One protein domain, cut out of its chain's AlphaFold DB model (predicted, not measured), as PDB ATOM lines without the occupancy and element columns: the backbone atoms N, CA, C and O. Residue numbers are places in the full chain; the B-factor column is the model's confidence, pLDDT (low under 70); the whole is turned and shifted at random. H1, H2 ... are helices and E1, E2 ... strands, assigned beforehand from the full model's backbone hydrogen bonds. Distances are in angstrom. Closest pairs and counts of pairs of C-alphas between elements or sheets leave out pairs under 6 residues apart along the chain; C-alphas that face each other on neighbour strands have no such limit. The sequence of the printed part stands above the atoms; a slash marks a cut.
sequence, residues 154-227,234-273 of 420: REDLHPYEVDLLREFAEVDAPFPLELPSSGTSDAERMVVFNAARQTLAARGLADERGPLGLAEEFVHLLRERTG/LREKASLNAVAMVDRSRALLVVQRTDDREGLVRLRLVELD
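AT A GLANCE: This is residues 154 to 227 and 234 to 273 of the 420 residues of the protein "ESX secretion-associated protein EspG" of Goodfellowiella sp. AN110305 (UniProt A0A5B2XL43). A twisted wall of four strands has helix H3 laid across one face; H1 packs on H3, and H2 packs on H1, farthest out. The other face is bare of named helices. The printed part has 114 residues, with named elements in the order E1 H1 H2 H3 E2 E3 E4; the sheet, E1 E4 E3 E2, is antiparallel and the class is mixed, helices and strands. The whole is compact, with a radius of gyration of the C-alphas of 14.0 A and spans of 41 by 37 by 23 A.

HOW THE PARTS SIT: Start at edge strand E1, residues 154 to 157, where N 155 is 3.0 A from O 267 of E4, residues 265 to 271. H1, residues 159 to 169, only grazes the sheet with residues 159 to 163. It touches H2, residues 186 to 202, about perpendicular at 82 degrees; their closest C-alphas, Glu 161 and Ala 196, are 5.1 A apart. H1 touches H3, residues 214 to 224, at a steep tilt of 46 degrees, with the C-alphas of Ala 169 and Val 219 closest at 5.4 A. E2, residues 238 to 247, E3, residues 250 to 257, and E4 form a meander, each strand the antiparallel neighbour of the one before; look for N 243 and O 254 at 2.9 A, and N 268 and O 253 at 2.8 A, within hydrogen-bond range. H3 and the sheet make two layers, a helix on one face, at a height over the sheet of 8.6 A; H3 runs across the strands, at 70 degrees to E2 on the local plane. In H1, H2 and H3 every O i to N i+4 pair is within hydrogen-bond range.

IN THESE COORDINATES: Find C-alpha 154 at (169.882, 103.581, 96.271), where E1 begins. H2 runs 24.0 A, E2 29.8 A and E3 22.9 A; E4 ends at C-alpha 271, (160.944, 99.766, 105.012).

THE WHOLE: Residues 228 to 233 are not printed, a gap of 23.1 A between C-alphas 227 and 234. The links H1 to H2 and H2 to H3 are long. No printed residue is under 70 in pLDDT.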
ATOM      1  N   ARG A 154     168.543 103.256  95.777       96.06
ATOM      2  CA  ARG A 154     169.882 103.581  96.271       96.06
ATOM      3  C   ARG A 154     170.493 104.686  95.433       96.06
ATOM      4  O   ARG A 154     170.353 104.647  94.219       96.06
ATOM      5  N   GLU A 155     171.198 105.596  96.082       97.44
ATOM      6  CA  GLU A 155     171.972 106.648  95.428       97.44
ATOM      7  C   GLU A 155     173.276 106.859  96.186       97.44
ATOM      8  O   GLU A 155     173.290 106.834  97.415       97.44
ATOM      9  N   ASP A 156     174.357 107.109  95.456       97.62
ATOM     10  CA  ASP A 156     175.621 107.539  96.044       97.62
ATOM     11  C   ASP A 156     175.753 109.051  95.841       97.62
ATOM     12  O   ASP A 156     175.626 109.546  94.718       97.62
ATOM     13  N   LEU A 157     175.962 109.798  96.921       97.56
ATOM     14  CA  LEU A 157     176.152 111.244  96.891       97.56
ATOM     15  C   LEU A 157     177.588 111.594  97.260       97.56
ATOM     16  O   LEU A 157     178.157 111.051  98.209       97.56
ATOM     17  N   HIS A 158     178.168 112.545  96.542       96.00
ATOM     18  CA  HIS A 158     179.440 113.128  96.930       96.00
ATOM     19  C   HIS A 158     179.247 114.025  98.169       96.00
ATOM     20  O   HIS A 158     178.223 114.704  98.267       96.00
ATOM     21  N   PRO A 159     180.221 114.120  99.098       94.56
ATOM     22  CA  PRO A 159     180.135 114.990 100.278       94.56
ATOM     23  C   PRO A 159     179.607 116.417 100.046       94.56
ATOM     24  O   PRO A 159     178.789 116.886 100.831       94.56
ATOM     25  N   TYR A 160     179.997 117.090  98.956       94.81
ATOM     26  CA  TYR A 160     179.503 118.433  98.625       94.81
ATOM     27  C   TYR A 160     178.026 118.463  98.199       94.81
ATOM     28  O   TYR A 160     177.366 119.484  98.369       94.81
ATOM     29  N   GLU A 161     177.492 117.370  97.638       97.38
ATOM     30  CA  GLU A 161     176.061 117.256  97.330       97.38
ATOM     31  C   GLU A 161     175.285 117.148  98.640       97.38
ATOM     32  O   GLU A 161     174.285 117.833  98.821       97.38
ATOM     33  N   VAL A 162     175.785 116.349  99.588       96.94
ATOM     34  CA  VAL A 162     175.156 116.201 100.906       96.94
ATOM     35  C   VAL A 162     175.233 117.494 101.717       96.94
ATOM     36  O   VAL A 162     174.253 117.858 102.354       96.94
ATOM     37  N   ASP A 163     176.352 118.218 101.661       96.00
ATOM     38  CA  ASP A 163     176.505 119.527 102.309       96.00
ATOM     39  C   ASP A 163     175.530 120.571 101.738       96.00
ATOM     40  O   ASP A 163     174.869 121.283 102.490       96.00
ATOM     41  N   LEU A 164     175.340 120.599 100.413       96.69
ATOM     42  CA  LEU A 164     174.311 121.432  99.787       96.69
ATOM     43  C   LEU A 164     172.896 121.043 100.245       96.69
ATOM     44  O   LEU A 164     172.083 121.920 100.527       96.69
ATOM     45  N   LEU A 165     172.581 119.746 100.323       97.31
ATOM     46  CA  LEU A 165     171.273 119.281 100.797       97.31
ATOM     47  C   LEU A 165     171.053 119.599 102.283       97.31
ATOM     48  O   LEU A 165     169.940 119.950 102.662       97.31
ATOM     49  N   ARG A 166     172.105 119.531 103.107       96.00
ATOM     50  CA  ARG A 166     172.096 119.938 104.518       96.00
ATOM     51  C   ARG A 166     171.802 121.429 104.658       96.00
ATOM     52  O   ARG A 166     170.913 121.810 105.411       96.00
ATOM     53  N   GLU A 167     172.509 122.257 103.889       95.44
ATOM     54  CA  GLU A 167     172.267 123.701 103.837       95.44
ATOM     55  C   GLU A 167     170.832 123.993 103.391       95.44
ATOM     56  O   GLU A 167     170.139 124.791 104.011       95.44
ATOM     57  N   PHE A 168     170.351 123.304 102.350       96.12
ATOM     58  CA  PHE A 168     168.977 123.447 101.878       96.12
ATOM     59  C   PHE A 168     167.952 123.010 102.929       96.12
ATOM     60  O   PHE A 168     166.862 123.580 102.975       96.12
ATOM     61  N   ALA A 169     168.270 122.001 103.746       95.44
ATOM     62  CA  ALA A 169     167.432 121.541 104.846       95.44
ATOM     63  C   ALA A 169     167.425 122.519 106.032       95.44
ATOM     64  O   ALA A 169     166.423 122.552 106.743       95.44
ATOM     65  N   GLU A 170     168.475 123.331 106.191       94.62
ATOM     66  CA  GLU A 170     168.741 124.181 107.362       94.62
ATOM     67  C   GLU A 170     168.862 123.364 108.665       94.62
ATOM     68  O   GLU A 170     168.490 123.817 109.742       94.62
ATOM     69  N   VAL A 171     169.371 122.131 108.566       92.44
ATOM     70  CA  VAL A 171     169.505 121.198 109.696       92.44
ATOM     71  C   VAL A 171     170.873 120.538 109.644       92.44
ATOM     72  O   VAL A 171     171.282 120.073 108.586       92.44
ATOM     73  N   ASP A 172     171.566 120.447 110.777       91.25
ATOM     74  CA  ASP A 172     172.838 119.731 110.858       91.25
ATOM     75  C   ASP A 172     172.695 118.223 110.606       91.25
ATOM     76  O   ASP A 172     171.651 117.605 110.813       91.25
ATOM     77  N   ALA A 173     173.785 117.601 110.157       90.50
ATOM     78  CA  ALA A 173     173.793 116.168 109.911       90.50
ATOM     79  C   ALA A 173     173.711 115.396 111.241       90.50
ATOM     80  O   ALA A 173     174.479 115.693 112.163       90.50
ATOM     81  N   PRO A 174     172.835 114.382 111.356       93.94
ATOM     82  CA  PRO A 174     172.753 113.587 112.569       93.94
ATOM     83  C   PRO A 174     174.022 112.751 112.764       93.94
ATOM     84  O   PRO A 174     174.668 112.305 111.810       93.94
ATOM     85  N   PHE A 175     174.361 112.485 114.026       94.50
ATOM     86  CA  PHE A 175     175.407 111.524 114.371       94.50
ATOM     87  C   PHE A 175     175.093 110.144 113.746       94.50
ATOM     88  O   PHE A 175     173.933 109.731 113.781       94.50
ATOM     89  N   PRO A 176     176.079 109.410 113.186       96.50
ATOM     90  CA  PRO A 176     177.523 109.657 113.183       96.50
ATOM     91  C   PRO A 176     178.058 110.224 111.857       96.50
ATOM     92  O   PRO A 176     179.214 109.980 111.515       96.50
ATOM     93  N   LEU A 177     177.236 110.921 111.068       94.62
ATOM     94  CA  LEU A 177     177.688 111.460 109.786       94.62
ATOM     95  C   LEU A 177     178.714 112.579 109.994       94.62
ATOM     96  O   LEU A 177     178.473 113.540 110.723       94.62
ATOM     97  N   GLU A 178     179.850 112.467 109.309       91.31
ATOM     98  CA  GLU A 178     180.916 113.464 109.328       91.31
ATOM     99  C   GLU A 178     180.960 114.162 107.970       91.31
ATOM    100  O   GLU A 178     181.614 113.709 107.027       91.31
ATOM    101  N   LEU A 179     180.216 115.262 107.855       87.62
ATOM    102  CA  LEU A 179     180.124 116.044 106.625       87.62
ATOM    103  C   LEU A 179     180.886 117.363 106.792       87.62
ATOM    104  O   LEU A 179     180.413 118.242 107.520       87.62
ATOM    105  N   PRO A 180     182.063 117.517 106.162       84.31
ATOM    106  CA  PRO A 180     182.772 118.786 106.191       84.31
ATOM    107  C   PRO A 180     181.973 119.843 105.425       84.31
ATOM    108  O   PRO A 180     181.455 119.569 104.343       84.31
ATOM    109  N   SER A 181     181.909 121.061 105.965       85.00
ATOM    110  CA  SER A 181     181.382 122.207 105.219       85.00
ATOM    111  C   SER A 181     182.295 122.504 104.025       85.00
ATOM    112  O   SER A 181     183.520 122.566 104.158       85.00
ATOM    113  N   SER A 182     181.703 122.679 102.850       83.88
ATOM    114  CA  SER A 182     182.429 122.793 101.589       83.88
ATOM    115  C   SER A 182     182.870 124.227 101.327       83.88
ATOM    116  O   SER A 182     182.098 125.016 100.801       83.88
ATOM    117  N   GLY A 183     184.127 124.554 101.620       82.81
ATOM    118  CA  GLY A 183     184.711 125.873 101.352       82.81
ATOM    119  C   GLY A 183     184.895 126.710 102.617       82.81
ATOM    120  O   GLY A 183     184.194 126.536 103.611       82.81
ATOM    121  N   THR A 184     185.876 127.609 102.581       86.81
ATOM    122  CA  THR A 184     186.267 128.453 103.722       86.81
ATOM    123  C   THR A 184     185.645 129.849 103.676       86.81
ATOM    124  O   THR A 184     185.646 130.555 104.682       86.81
ATOM    125  N   SER A 185     185.080 130.236 102.527       92.44
ATOM    126  CA  SER A 185     184.392 131.513 102.313       92.44
ATOM    127  C   SER A 185     183.072 131.342 101.560       92.44
ATOM    128  O   SER A 185     182.901 130.390 100.799       92.44
ATOM    129  N   ASP A 186     182.157 132.303 101.695       91.12
ATOM    130  CA  ASP A 186     180.860 132.286 100.998       91.12
ATOM    131  C   ASP A 186     180.999 132.212  99.469       91.12
ATOM    132  O   ASP A 186     180.205 131.557  98.791       91.12
ATOM    133  N   ALA A 187     182.030 132.853  98.907       93.81
ATOM    134  CA  ALA A 187     182.308 132.809  97.475       93.81
ATOM    135  C   ALA A 187     182.731 131.403  97.020       93.81
ATOM    136  O   ALA A 187     182.237 130.918  96.000       93.81
ATOM    137  N   GLU A 188     183.597 130.732  97.786       93.69
ATOM    138  CA  GLU A 188     183.991 129.341  97.531       93.69
ATOM    139  C   GLU A 188     182.796 128.397  97.672       93.69
ATOM    140  O   GLU A 188     182.539 127.602  96.765       93.69
ATOM    141  N   ARG A 189     182.014 128.545  98.753       94.31
ATOM    142  CA  ARG A 189     180.782 127.773  98.984       94.31
ATOM    143  C   ARG A 189     179.829 127.898  97.799       94.31
ATOM    144  O   ARG A 189     179.339 126.896  97.291       94.31
ATOM    145  N   MET A 190     179.617 129.115  97.295       93.81
ATOM    146  CA  MET A 190     178.750 129.364  96.141       93.81
ATOM    147  C   MET A 190     179.237 128.645  94.873       93.81
ATOM    148  O   MET A 190     178.413 128.142  94.107       93.81
ATOM    149  N   VAL A 191     180.547 128.597  94.614       95.38
ATOM    150  CA  VAL A 191     181.095 127.868  93.455       95.38
ATOM    151  C   VAL A 191     180.860 126.366  93.614       95.38
ATOM    152  O   VAL A 191     180.321 125.738  92.700       95.38
ATOM    153  N   VAL A 192     181.184 125.806  94.784       95.12
ATOM    154  CA  VAL A 192     181.006 124.374  95.062       95.12
ATOM    155  C   VAL A 192     179.530 123.973  94.992       95.12
ATOM    156  O   VAL A 192     179.189 122.994  94.334       95.12
ATOM    157  N   PHE A 193     178.629 124.761  95.577       96.12
ATOM    158  CA  PHE A 193     177.189 124.491  95.554       96.12
ATOM    159  C   PHE A 193     176.573 124.624  94.162       96.12
ATOM    160  O   PHE A 193     175.657 123.876  93.820       96.12
ATOM    161  N   ASN A 194     177.085 125.518  93.315       95.88
ATOM    162  CA  ASN A 194     176.652 125.565  91.920       95.88
ATOM    163  C   ASN A 194     177.043 124.296  91.156       95.88
ATOM    164  O   ASN A 194     176.208 123.777  90.415       95.88
ATOM    165  N   ALA A 195     178.259 123.787  91.361       96.25
ATOM    166  CA  ALA A 195     178.694 122.525  90.769       96.25
ATOM    167  C   ALA A 195     177.863 121.344  91.300       96.25
ATOM    168  O   ALA A 195     177.322 120.574  90.513       96.25
ATOM    169  N   ALA A 196     177.664 121.266  92.618       96.94
ATOM    170  CA  ALA A 196     176.838 120.248  93.265       96.94
ATOM    171  C   ALA A 196     175.404 120.219  92.712       96.94
ATOM    172  O   ALA A 196     174.890 119.158  92.364       96.94
ATOM    173  N   ARG A 197     174.776 121.393  92.544       97.56
ATOM    174  CA  ARG A 197     173.453 121.505  91.912       97.56
ATOM    175  C   ARG A 197     173.452 120.946  90.494       97.56
ATOM    176  O   ARG A 197     172.516 120.244  90.131       97.56
ATOM    177  N   GLN A 198     174.448 121.299  89.680       97.81
ATOM    178  CA  GLN A 198     174.530 120.825  88.297       97.81
ATOM    179  C   GLN A 198     174.673 119.301  88.247       97.81
ATOM    180  O   GLN A 198     173.984 118.668  87.451       97.81
ATOM    181  N   THR A 199     175.486 118.714  89.130       97.94
ATOM    182  CA  THR A 199     175.637 117.258  89.252       97.94
ATOM    183  C   THR A 199     174.325 116.584  89.657       97.94
ATOM    184  O   THR A 199     173.889 115.648  88.984       97.94
ATOM    185  N   LEU A 200     173.642 117.093  90.689       98.38
ATOM    186  CA  LEU A 200     172.342 116.568  91.119       98.38
ATOM    187  C   LEU A 200     171.288 116.685  90.008       98.38
ATOM    188  O   LEU A 200     170.563 115.725  89.749       98.38
ATOM    189  N   ALA A 201     171.230 117.819  89.306       98.12
ATOM    190  CA  ALA A 201     170.280 118.038  88.217       98.12
ATOM    191  C   ALA A 201     170.550 117.135  87.007       98.12
ATOM    192  O   ALA A 201     169.619 116.548  86.458       98.12
ATOM    193  N   ALA A 202     171.820 116.949  86.632       98.00
ATOM    194  CA  ALA A 202     172.211 116.029  85.565       98.00
ATOM    195  C   ALA A 202     171.819 114.572  85.872       98.00
ATOM    196  O   ALA A 202     171.552 113.799  84.954       98.00
ATOM    197  N   ARG A 203     171.750 114.209  87.158       97.88
ATOM    198  CA  ARG A 203     171.302 112.893  87.643       97.88
ATOM    199  C   ARG A 203     169.792 112.800  87.886       97.88
ATOM    200  O   ARG A 203     169.315 111.740  88.275       97.88
ATOM    201  N   GLY A 204     169.038 113.885  87.698       97.31
ATOM    202  CA  GLY A 204     167.605 113.932  88.010       97.31
ATOM    203  C   GLY A 204     167.282 113.893  89.510       97.31
ATOM    204  O   GLY A 204     166.156 113.578  89.883       97.31
ATOM    205  N   LEU A 205     168.255 114.207  90.371       97.94
ATOM    206  CA  LEU A 205     168.108 114.293  91.830       97.94
ATOM    207  C   LEU A 205     167.835 115.723  92.316       97.94
ATOM    208  O   LEU A 205     167.691 115.953  93.514       97.94
ATOM    209  N   ALA A 206     167.774 116.693  91.406       98.19
ATOM    210  CA  ALA A 206     167.323 118.048  91.683       98.19
ATOM    211  C   ALA A 206     166.788 118.712  90.408       98.19
ATOM    212  O   ALA A 206     167.160 118.339  89.297       98.19
ATOM    213  N   ASP A 207     165.958 119.733  90.569       96.94
ATOM    214  CA  ASP A 207     165.541 120.647  89.510       96.94
ATOM    215  C   ASP A 207     165.646 122.111  89.980       96.94
ATOM    216  O   ASP A 207     166.301 122.435  90.973       96.94
ATOM    217  N   GLU A 208     165.022 123.039  89.249       94.06
ATOM    218  CA  GLU A 208     165.009 124.457  89.632       94.06
ATOM    219  C   GLU A 208     164.238 124.750  90.931       94.06
ATOM    220  O   GLU A 208     164.383 125.839  91.495       94.06
ATOM    221  N   ARG A 209     163.382 123.824  91.373       94.62
ATOM    222  CA  ARG A 209     162.515 123.967  92.545       94.62
ATOM    223  C   ARG A 209     163.140 123.350  93.784       94.62
ATOM    224  O   ARG A 209     162.893 123.860  94.876       94.62
ATOM    225  N   GLY A 210     163.927 122.290  93.646       95.75
ATOM    226  CA  GLY A 210     164.332 121.523  94.812       95.75
ATOM    227  C   GLY A 210     165.134 120.266  94.510       95.75
ATOM    228  O   GLY A 210     165.376 119.935  93.352       95.75
ATOM    229  N   PRO A 211     165.545 119.559  95.569       98.00
ATOM    230  CA  PRO A 211     165.931 118.161  95.456       98.00
ATOM    231  C   PRO A 211     164.738 117.297  95.003       98.00
ATOM    232  O   PRO A 211     163.587 117.648  95.248       98.00
ATOM    233  N   LEU A 212     165.027 116.166  94.362       96.88
ATOM    234  CA  LEU A 212     164.065 115.181  93.854       96.88
ATOM    235  C   LEU A 212     164.477 113.764  94.290       96.88
ATOM    236  O   LEU A 212     165.652 113.494  94.554       96.88
ATOM    237  N   GLY A 213     163.525 112.829  94.341       95.62
ATOM    238  CA  GLY A 213     163.812 111.413  94.612       95.62
ATOM    239  C   GLY A 213     164.469 111.193  95.980       95.62
ATOM    240  O   GLY A 213     164.006 111.732  96.983       95.62
ATOM    241  N   LEU A 214     165.568 110.427  96.051       96.62
ATOM    242  CA  LEU A 214     166.262 110.201  97.331       96.62
ATOM    243  C   LEU A 214     166.892 111.465  97.927       96.62
ATOM    244  O   LEU A 214     167.066 111.519  99.142       96.62
ATOM    245  N   ALA A 215     167.224 112.473  97.116       97.81
ATOM    246  CA  ALA A 215     167.708 113.743  97.649       97.81
ATOM    247  C   ALA A 215     166.578 114.513  98.353       97.81
ATOM    248  O   ALA A 215     166.808 115.122  99.396       97.81
ATOM    249  N   GLU A 216     165.355 114.458  97.809       97.06
ATOM    250  CA  GLU A 216     164.164 115.043  98.442       97.06
ATOM    251  C   GLU A 216     163.848 114.317  99.747       97.06
ATOM    252  O   GLU A 216     163.684 114.958 100.781       97.06
ATOM    253  N   GLU A 217     163.851 112.981  99.719       96.38
ATOM    254  CA  GLU A 217     163.615 112.149 100.902       96.38
ATOM    255  C   GLU A 217     164.665 112.399 101.995       96.38
ATOM    256  O   GLU A 217     164.331 112.474 103.175       96.38
ATOM    257  N   PHE A 218     165.934 112.583 101.615       96.94
ATOM    258  CA  PHE A 218     167.002 112.935 102.550       96.94
ATOM    259  C   PHE A 218     166.739 114.278 103.238       96.94
ATOM    260  O   PHE A 218     166.803 114.354 104.463       96.94
ATOM    261  N   VAL A 219     166.385 115.320 102.478       96.94
ATOM    262  CA  VAL A 219     166.040 116.639 103.034       96.94
ATOM    263  C   VAL A 219     164.785 116.575 103.905       96.94
ATOM    264  O   VAL A 219     164.752 117.182 104.975       96.94
ATOM    265  N   HIS A 220     163.761 115.837 103.470       95.06
ATOM    266  CA  HIS A 220     162.532 115.628 104.234       95.06
ATOM    267  C   HIS A 220     162.832 114.976 105.586       95.06
ATOM    268  O   HIS A 220     162.443 115.507 106.621       95.06
ATOM    269  N   LEU A 221     163.593 113.881 105.608       95.06
ATOM    270  CA  LEU A 221     163.926 113.170 106.845       95.06
ATOM    271  C   LEU A 221     164.930 113.911 107.729       95.06
ATOM    272  O   LEU A 221     164.900 113.742 108.945       95.06
ATOM    273  N   LEU A 222     165.781 114.776 107.175       94.38
ATOM    274  CA  LEU A 222     166.560 115.693 108.006       94.38
ATOM    275  C   LEU A 222     165.650 116.622 108.818       94.38
ATOM    276  O   LEU A 222     165.952 116.886 109.975       94.38
ATOM    277  N   ARG A 223     164.527 117.075 108.258       92.62
ATOM    278  CA  ARG A 223     163.605 118.001 108.934       92.62
ATOM    279  C   ARG A 223     162.584 117.303 109.823       92.62
ATOM    280  O   ARG A 223     162.362 117.717 110.952       92.62
ATOM    281  N   GLU A 224     161.976 116.243 109.307       92.31
ATOM    282  CA  GLU A 224     160.721 115.699 109.836       92.31
ATOM    283  C   GLU A 224     160.879 114.319 110.491       92.31
ATOM    284  O   GLU A 224     159.885 113.683 110.853       92.31
ATOM    285  N   ARG A 225     162.112 113.807 110.640       94.12
ATOM    286  CA  ARG A 225     162.338 112.511 111.301       94.12
ATOM    287  C   ARG A 225     161.752 112.493 112.711       94.12
ATOM    288  O   ARG A 225     161.853 113.437 113.486       94.12
ATOM    289  N   THR A 226     161.221 111.337 113.076       94.00
ATOM    290  CA  THR A 226     160.778 111.036 114.443       94.00
ATOM    291  C   THR A 226     161.935 110.624 115.352       94.00
ATOM    292  O   THR A 226     161.889 110.845 116.560       94.00
ATOM    293  N   GLY A 227     162.996 110.070 114.771       95.69
ATOM    294  CA  GLY A 227     164.216 109.695 115.468       95.69
ATOM    295  C   GLY A 227     165.252 109.110 114.519       95.69
ATOM    296  O   GLY A 227     165.025 109.002 113.307       95.69
ATOM    297  N   LEU A 234     184.189 100.680 114.200       97.62
ATOM    298  CA  LEU A 234     185.577 101.119 114.115       97.62
ATOM    299  C   LEU A 234     186.507  99.921 113.933       97.62
ATOM    300  O   LEU A 234     186.387  98.902 114.609       97.62
ATOM    301  N   ARG A 235     187.468 100.069 113.029       95.44
ATOM    302  CA  ARG A 235     188.607  99.178 112.793       95.44
ATOM    303  C   ARG A 235     189.873 100.033 112.777       95.44
ATOM    304  O   ARG A 235     189.794 101.241 112.594       95.44
ATOM    305  N   GLU A 236     191.042  99.405 112.882       88.88
ATOM    306  CA  GLU A 236     192.340 100.100 112.993       88.88
ATOM    307  C   GLU A 236     192.540 101.262 111.993       88.88
ATOM    308  O   GLU A 236     193.122 102.282 112.340       88.88
ATOM    309  N   LYS A 237     192.064 101.122 110.747       91.06
ATOM    310  CA  LYS A 237     192.282 102.102 109.659       91.06
ATOM    311  C   LYS A 237     191.014 102.479 108.898       91.06
ATOM    312  O   LYS A 237     191.102 103.054 107.817       91.06
ATOM    313  N   ALA A 238     189.854 102.084 109.407       95.31
ATOM    314  CA  ALA A 238     188.585 102.275 108.723       95.31
ATOM    315  C   ALA A 238     187.447 102.348 109.731       95.31
ATOM    316  O   ALA A 238     187.450 101.660 110.748       95.31
ATOM    317  N   SER A 239     186.436 103.123 109.395       96.44
ATOM    318  CA  SER A 239     185.183 103.219 110.118       96.44
ATOM    319  C   SER A 239     184.020 103.127 109.141       96.44
ATOM    320  O   SER A 239     184.105 103.574 107.994       96.44
ATOM    321  N   LEU A 240     182.940 102.516 109.612       97.94
ATOM    322  CA  LEU A 240     181.625 102.580 108.999       97.94
ATOM    323  C   LEU A 240     180.735 103.381 109.942       97.94
ATOM    324  O   LEU A 240     180.518 102.979 111.084       97.94
ATOM    325  N   ASN A 241     180.235 104.496 109.428       98.25
ATOM    326  CA  ASN A 241     179.319 105.399 110.099       98.25
ATOM    327  C   ASN A 241     177.987 105.300 109.363       98.25
ATOM    328  O   ASN A 241     177.905 105.629 108.181       98.25
ATOM    329  N   ALA A 242     176.952 104.811 110.028       98.50
ATOM    330  CA  ALA A 242     175.626 104.707 109.452       98.50
ATOM    331  C   ALA A 242     174.589 105.351 110.366       98.50
ATOM    332  O   ALA A 242     174.659 105.226 111.585       98.50
ATOM    333  N   VAL A 243     173.613 106.017 109.763       98.56
ATOM    334  CA  VAL A 243     172.430 106.529 110.451       98.56
ATOM    335  C   VAL A 243     171.196 106.148 109.653       98.56
ATOM    336  O   VAL A 243     171.177 106.264 108.431       98.56
ATOM    337  N   ALA A 244     170.163 105.671 110.331       98.38
ATOM    338  CA  ALA A 244     168.847 105.499 109.747       98.38
ATOM    339  C   ALA A 244     167.911 106.557 110.321       98.38
ATOM    340  O   ALA A 244     167.616 106.531 111.513       98.38
ATOM    341  N   MET A 245     167.458 107.481 109.478       97.75
ATOM    342  CA  MET A 245     166.460 108.485 109.851       97.75
ATOM    343  C   MET A 245     165.068 107.896 109.640       97.75
ATOM    344  O   MET A 245     164.777 107.413 108.546       97.75
ATOM    345  N   VAL A 246     164.234 107.902 110.679       96.50
ATOM    346  CA  VAL A 246     162.943 107.199 110.698       96.50
ATOM    347  C   VAL A 246     161.777 108.191 110.645       96.50
ATOM    348  O   VAL A 246     161.672 109.066 111.505       96.50
ATOM    349  N   ASP A 247     160.858 108.007 109.693       92.69
ATOM    350  CA  ASP A 247     159.519 108.628 109.671       92.69
ATOM    351  C   ASP A 247     158.459 107.532 109.489       92.69
ATOM    352  O   ASP A 247     158.405 106.846 108.463       92.69
ATOM    353  N   ARG A 248     157.587 107.382 110.494       88.12
ATOM    354  CA  ARG A 248     156.446 106.451 110.506       88.12
ATOM    355  C   ARG A 248     156.832 105.015 110.139       88.12
ATOM    356  O   ARG A 248     157.307 104.286 111.000       88.12
ATOM    357  N   SER A 249     156.576 104.583 108.902       89.25
ATOM    358  CA  SER A 249     156.806 103.210 108.432       89.25
ATOM    359  C   SER A 249     158.062 103.058 107.571       89.25
ATOM    360  O   SER A 249     158.326 101.963 107.083       89.25
ATOM    361  N   ARG A 250     158.843 104.126 107.375       92.50
ATOM    362  CA  ARG A 250     160.014 104.133 106.491       92.50
ATOM    363  C   ARG A 250     161.251 104.649 107.199       92.50
ATOM    364  O   ARG A 250     161.172 105.379 108.188       92.50
ATOM    365  N   ALA A 251     162.398 104.271 106.654       96.56
ATOM    366  CA  ALA A 251     163.680 104.792 107.072       96.56
ATOM    367  C   ALA A 251     164.601 105.031 105.877       96.56
ATOM    368  O   ALA A 251     164.723 104.182 104.990       96.56
ATOM    369  N   LEU A 252     165.309 106.155 105.889       98.00
ATOM    370  CA  LEU A 252     166.432 106.376 104.987       98.00
ATOM    371  C   LEU A 252     167.718 106.030 105.718       98.00
ATOM    372  O   LEU A 252     168.111 106.699 106.673       98.00
ATOM    373  N   LEU A 253     168.363 104.967 105.254       98.44
ATOM    374  CA  LEU A 253     169.674 104.559 105.715       98.44
ATOM    375  C   LEU A 253     170.745 105.335 104.943       98.44
ATOM    376  O   LEU A 253     170.808 105.268 103.716       98.44
ATOM    377  N   VAL A 254     171.603 106.023 105.684       98.44
ATOM    378  CA  VAL A 254     172.718 106.822 105.184       98.44
ATOM    379  C   VAL A 254     174.006 106.204 105.702       98.44
ATOM    380  O   VAL A 254     174.148 106.013 106.908       98.44
ATOM    381  N   VAL A 255     174.933 105.862 104.810       98.38
ATOM    382  CA  VAL A 255     176.177 105.166 105.164       98.38
ATOM    383  C   VAL A 255     177.378 105.914 104.608       98.38
ATOM    384  O   VAL A 255     177.478 106.137 103.404       98.38
ATOM    385  N   GLN A 256     178.327 106.215 105.483       97.50
ATOM    386  CA  GLN A 256     179.635 106.764 105.164       97.50
ATOM    387  C   GLN A 256     180.714 105.767 105.594       97.50
ATOM    388  O   GLN A 256     180.635 105.145 106.656       97.50
ATOM    389  N   ARG A 257     181.734 105.599 104.757       96.75
ATOM    390  CA  ARG A 257     182.892 104.760 105.066       96.75
ATOM    391  C   ARG A 257     184.172 105.552 104.871       96.75
ATOM    392  O   ARG A 257     184.351 106.164 103.825       96.75
ATOM    393  N   THR A 258     185.080 105.508 105.839       94.44
ATOM    394  CA  THR A 258     186.360 106.238 105.743       94.44
ATOM    395  C   THR A 258     187.403 105.526 104.883       94.44
ATOM    396  O   THR A 258     188.392 106.137 104.487       94.44
ATOM    397  N   ASP A 259     187.185 104.249 104.553       93.12
ATOM    398  CA  ASP A 259     187.995 103.524 103.570       93.12
ATOM    399  C   ASP A 259     187.546 103.757 102.117       93.12
ATOM    400  O   ASP A 259     188.218 103.300 101.187       93.12
ATOM    401  N   ASP A 260     186.452 104.496 101.911       93.69
ATOM    402  CA  ASP A 260     186.018 104.946 100.594       93.69
ATOM    403  C   ASP A 260     186.889 106.120 100.127       93.69
ATOM    404  O   ASP A 260     186.937 107.173 100.762       93.69
ATOM    405  N   ARG A 261     187.599 105.941  99.007       91.25
ATOM    406  CA  ARG A 261     188.536 106.952  98.489       91.25
ATOM    407  C   ARG A 261     187.842 108.226  98.032       91.25
ATOM    408  O   ARG A 261     188.463 109.282  98.075       91.25
ATOM    409  N   GLU A 262     186.605 108.103  97.572       90.88
ATOM    410  CA  GLU A 262     185.796 109.228  97.105       90.88
ATOM    411  C   GLU A 262     184.961 109.824  98.246       90.88
ATOM    412  O   GLU A 262     184.353 110.879  98.088       90.88
ATOM    413  N   GLY A 263     184.946 109.171  99.417       92.31
ATOM    414  CA  GLY A 263     184.183 109.618 100.579       92.31
ATOM    415  C   GLY A 263     182.673 109.633 100.339       92.31
ATOM    416  O   GLY A 263     181.972 110.400 100.995       92.31
ATOM    417  N   LEU A 264     182.179 108.825  99.393       96.44
ATOM    418  CA  LEU A 264     180.771 108.810  99.003       96.44
ATOM    419  C   LEU A 264     179.858 108.483 100.188       96.44
ATOM    420  O   LEU A 264     180.135 107.606 101.013       96.44
ATOM    421  N   VAL A 265     178.726 109.175 100.223       97.69
ATOM    422  CA  VAL A 265     177.639 108.967 101.172       97.69
ATOM    423  C   VAL A 265     176.547 108.180 100.467       97.69
ATOM    424  O   VAL A 265     175.916 108.667  99.530       97.69
ATOM    425  N   ARG A 266     176.322 106.945 100.911       98.12
ATOM    426  CA  ARG A 266     175.345 106.048 100.292       98.12
ATOM    427  C   ARG A 266     173.989 106.211 100.951       98.12
ATOM    428  O   ARG A 266     173.862 105.991 102.154       98.12
ATOM    429  N   LEU A 267     172.983 106.533 100.154       98.25
ATOM    430  CA  LEU A 267     171.585 106.601 100.547       98.25
ATOM    431  C   LEU A 267     170.865 105.323 100.135       98.25
ATOM    432  O   LEU A 267     171.037 104.823  99.022       98.25
ATOM    433  N   ARG A 268     170.021 104.800 101.021       97.81
ATOM    434  CA  ARG A 268     169.127 103.686 100.717       97.81
ATOM    435  C   ARG A 268     167.816 103.830 101.466       97.81
ATOM    436  O   ARG A 268     167.809 103.826 102.696       97.81
ATOM    437  N   LEU A 269     166.707 103.855 100.735       96.50
ATOM    438  CA  LEU A 269     165.385 103.788 101.348       96.50
ATOM    439  C   LEU A 269     165.063 102.343 101.748       96.50
ATOM    440  O   LEU A 269     165.236 101.408 100.954       96.50
ATOM    441  N   VAL A 270     164.618 102.154 102.987       96.31
ATOM    442  CA  VAL A 270     164.313 100.852 103.586       96.31
ATOM    443  C   VAL A 270     162.964 100.938 104.303       96.31
ATOM    444  O   VAL A 270     162.668 101.930 104.971       96.31
ATOM    445  N   GLU A 271     162.142  99.898 104.179       95.62
ATOM    446  CA  GLU A 271     160.944  99.766 105.012       95.62
ATOM    447  C   GLU A 271     161.349  99.517 106.467       95.62
ATOM    448  O   GLU A 271     162.351  98.856 106.753       95.62
ATOM    449  N   LEU A 272     160.577 100.035 107.418       93.62
ATOM    450  CA  LEU A 272     160.991  99.995 108.819       93.62
ATOM    451  C   LEU A 272     161.061  98.569 109.390       93.62
ATOM    452  O   LEU A 272     161.811  98.327 110.336       93.62
ATOM    453  N   ASP A 273     160.324  97.624 108.809       94.50
ATOM    454  CA  ASP A 273     160.373  96.207 109.185       94.50
ATOM    455  C   ASP A 273     161.652  95.506 108.684       94.50
ATOM    456  O   ASP A 273     162.139  94.568 109.318       94.50
TER     457      ASP A 273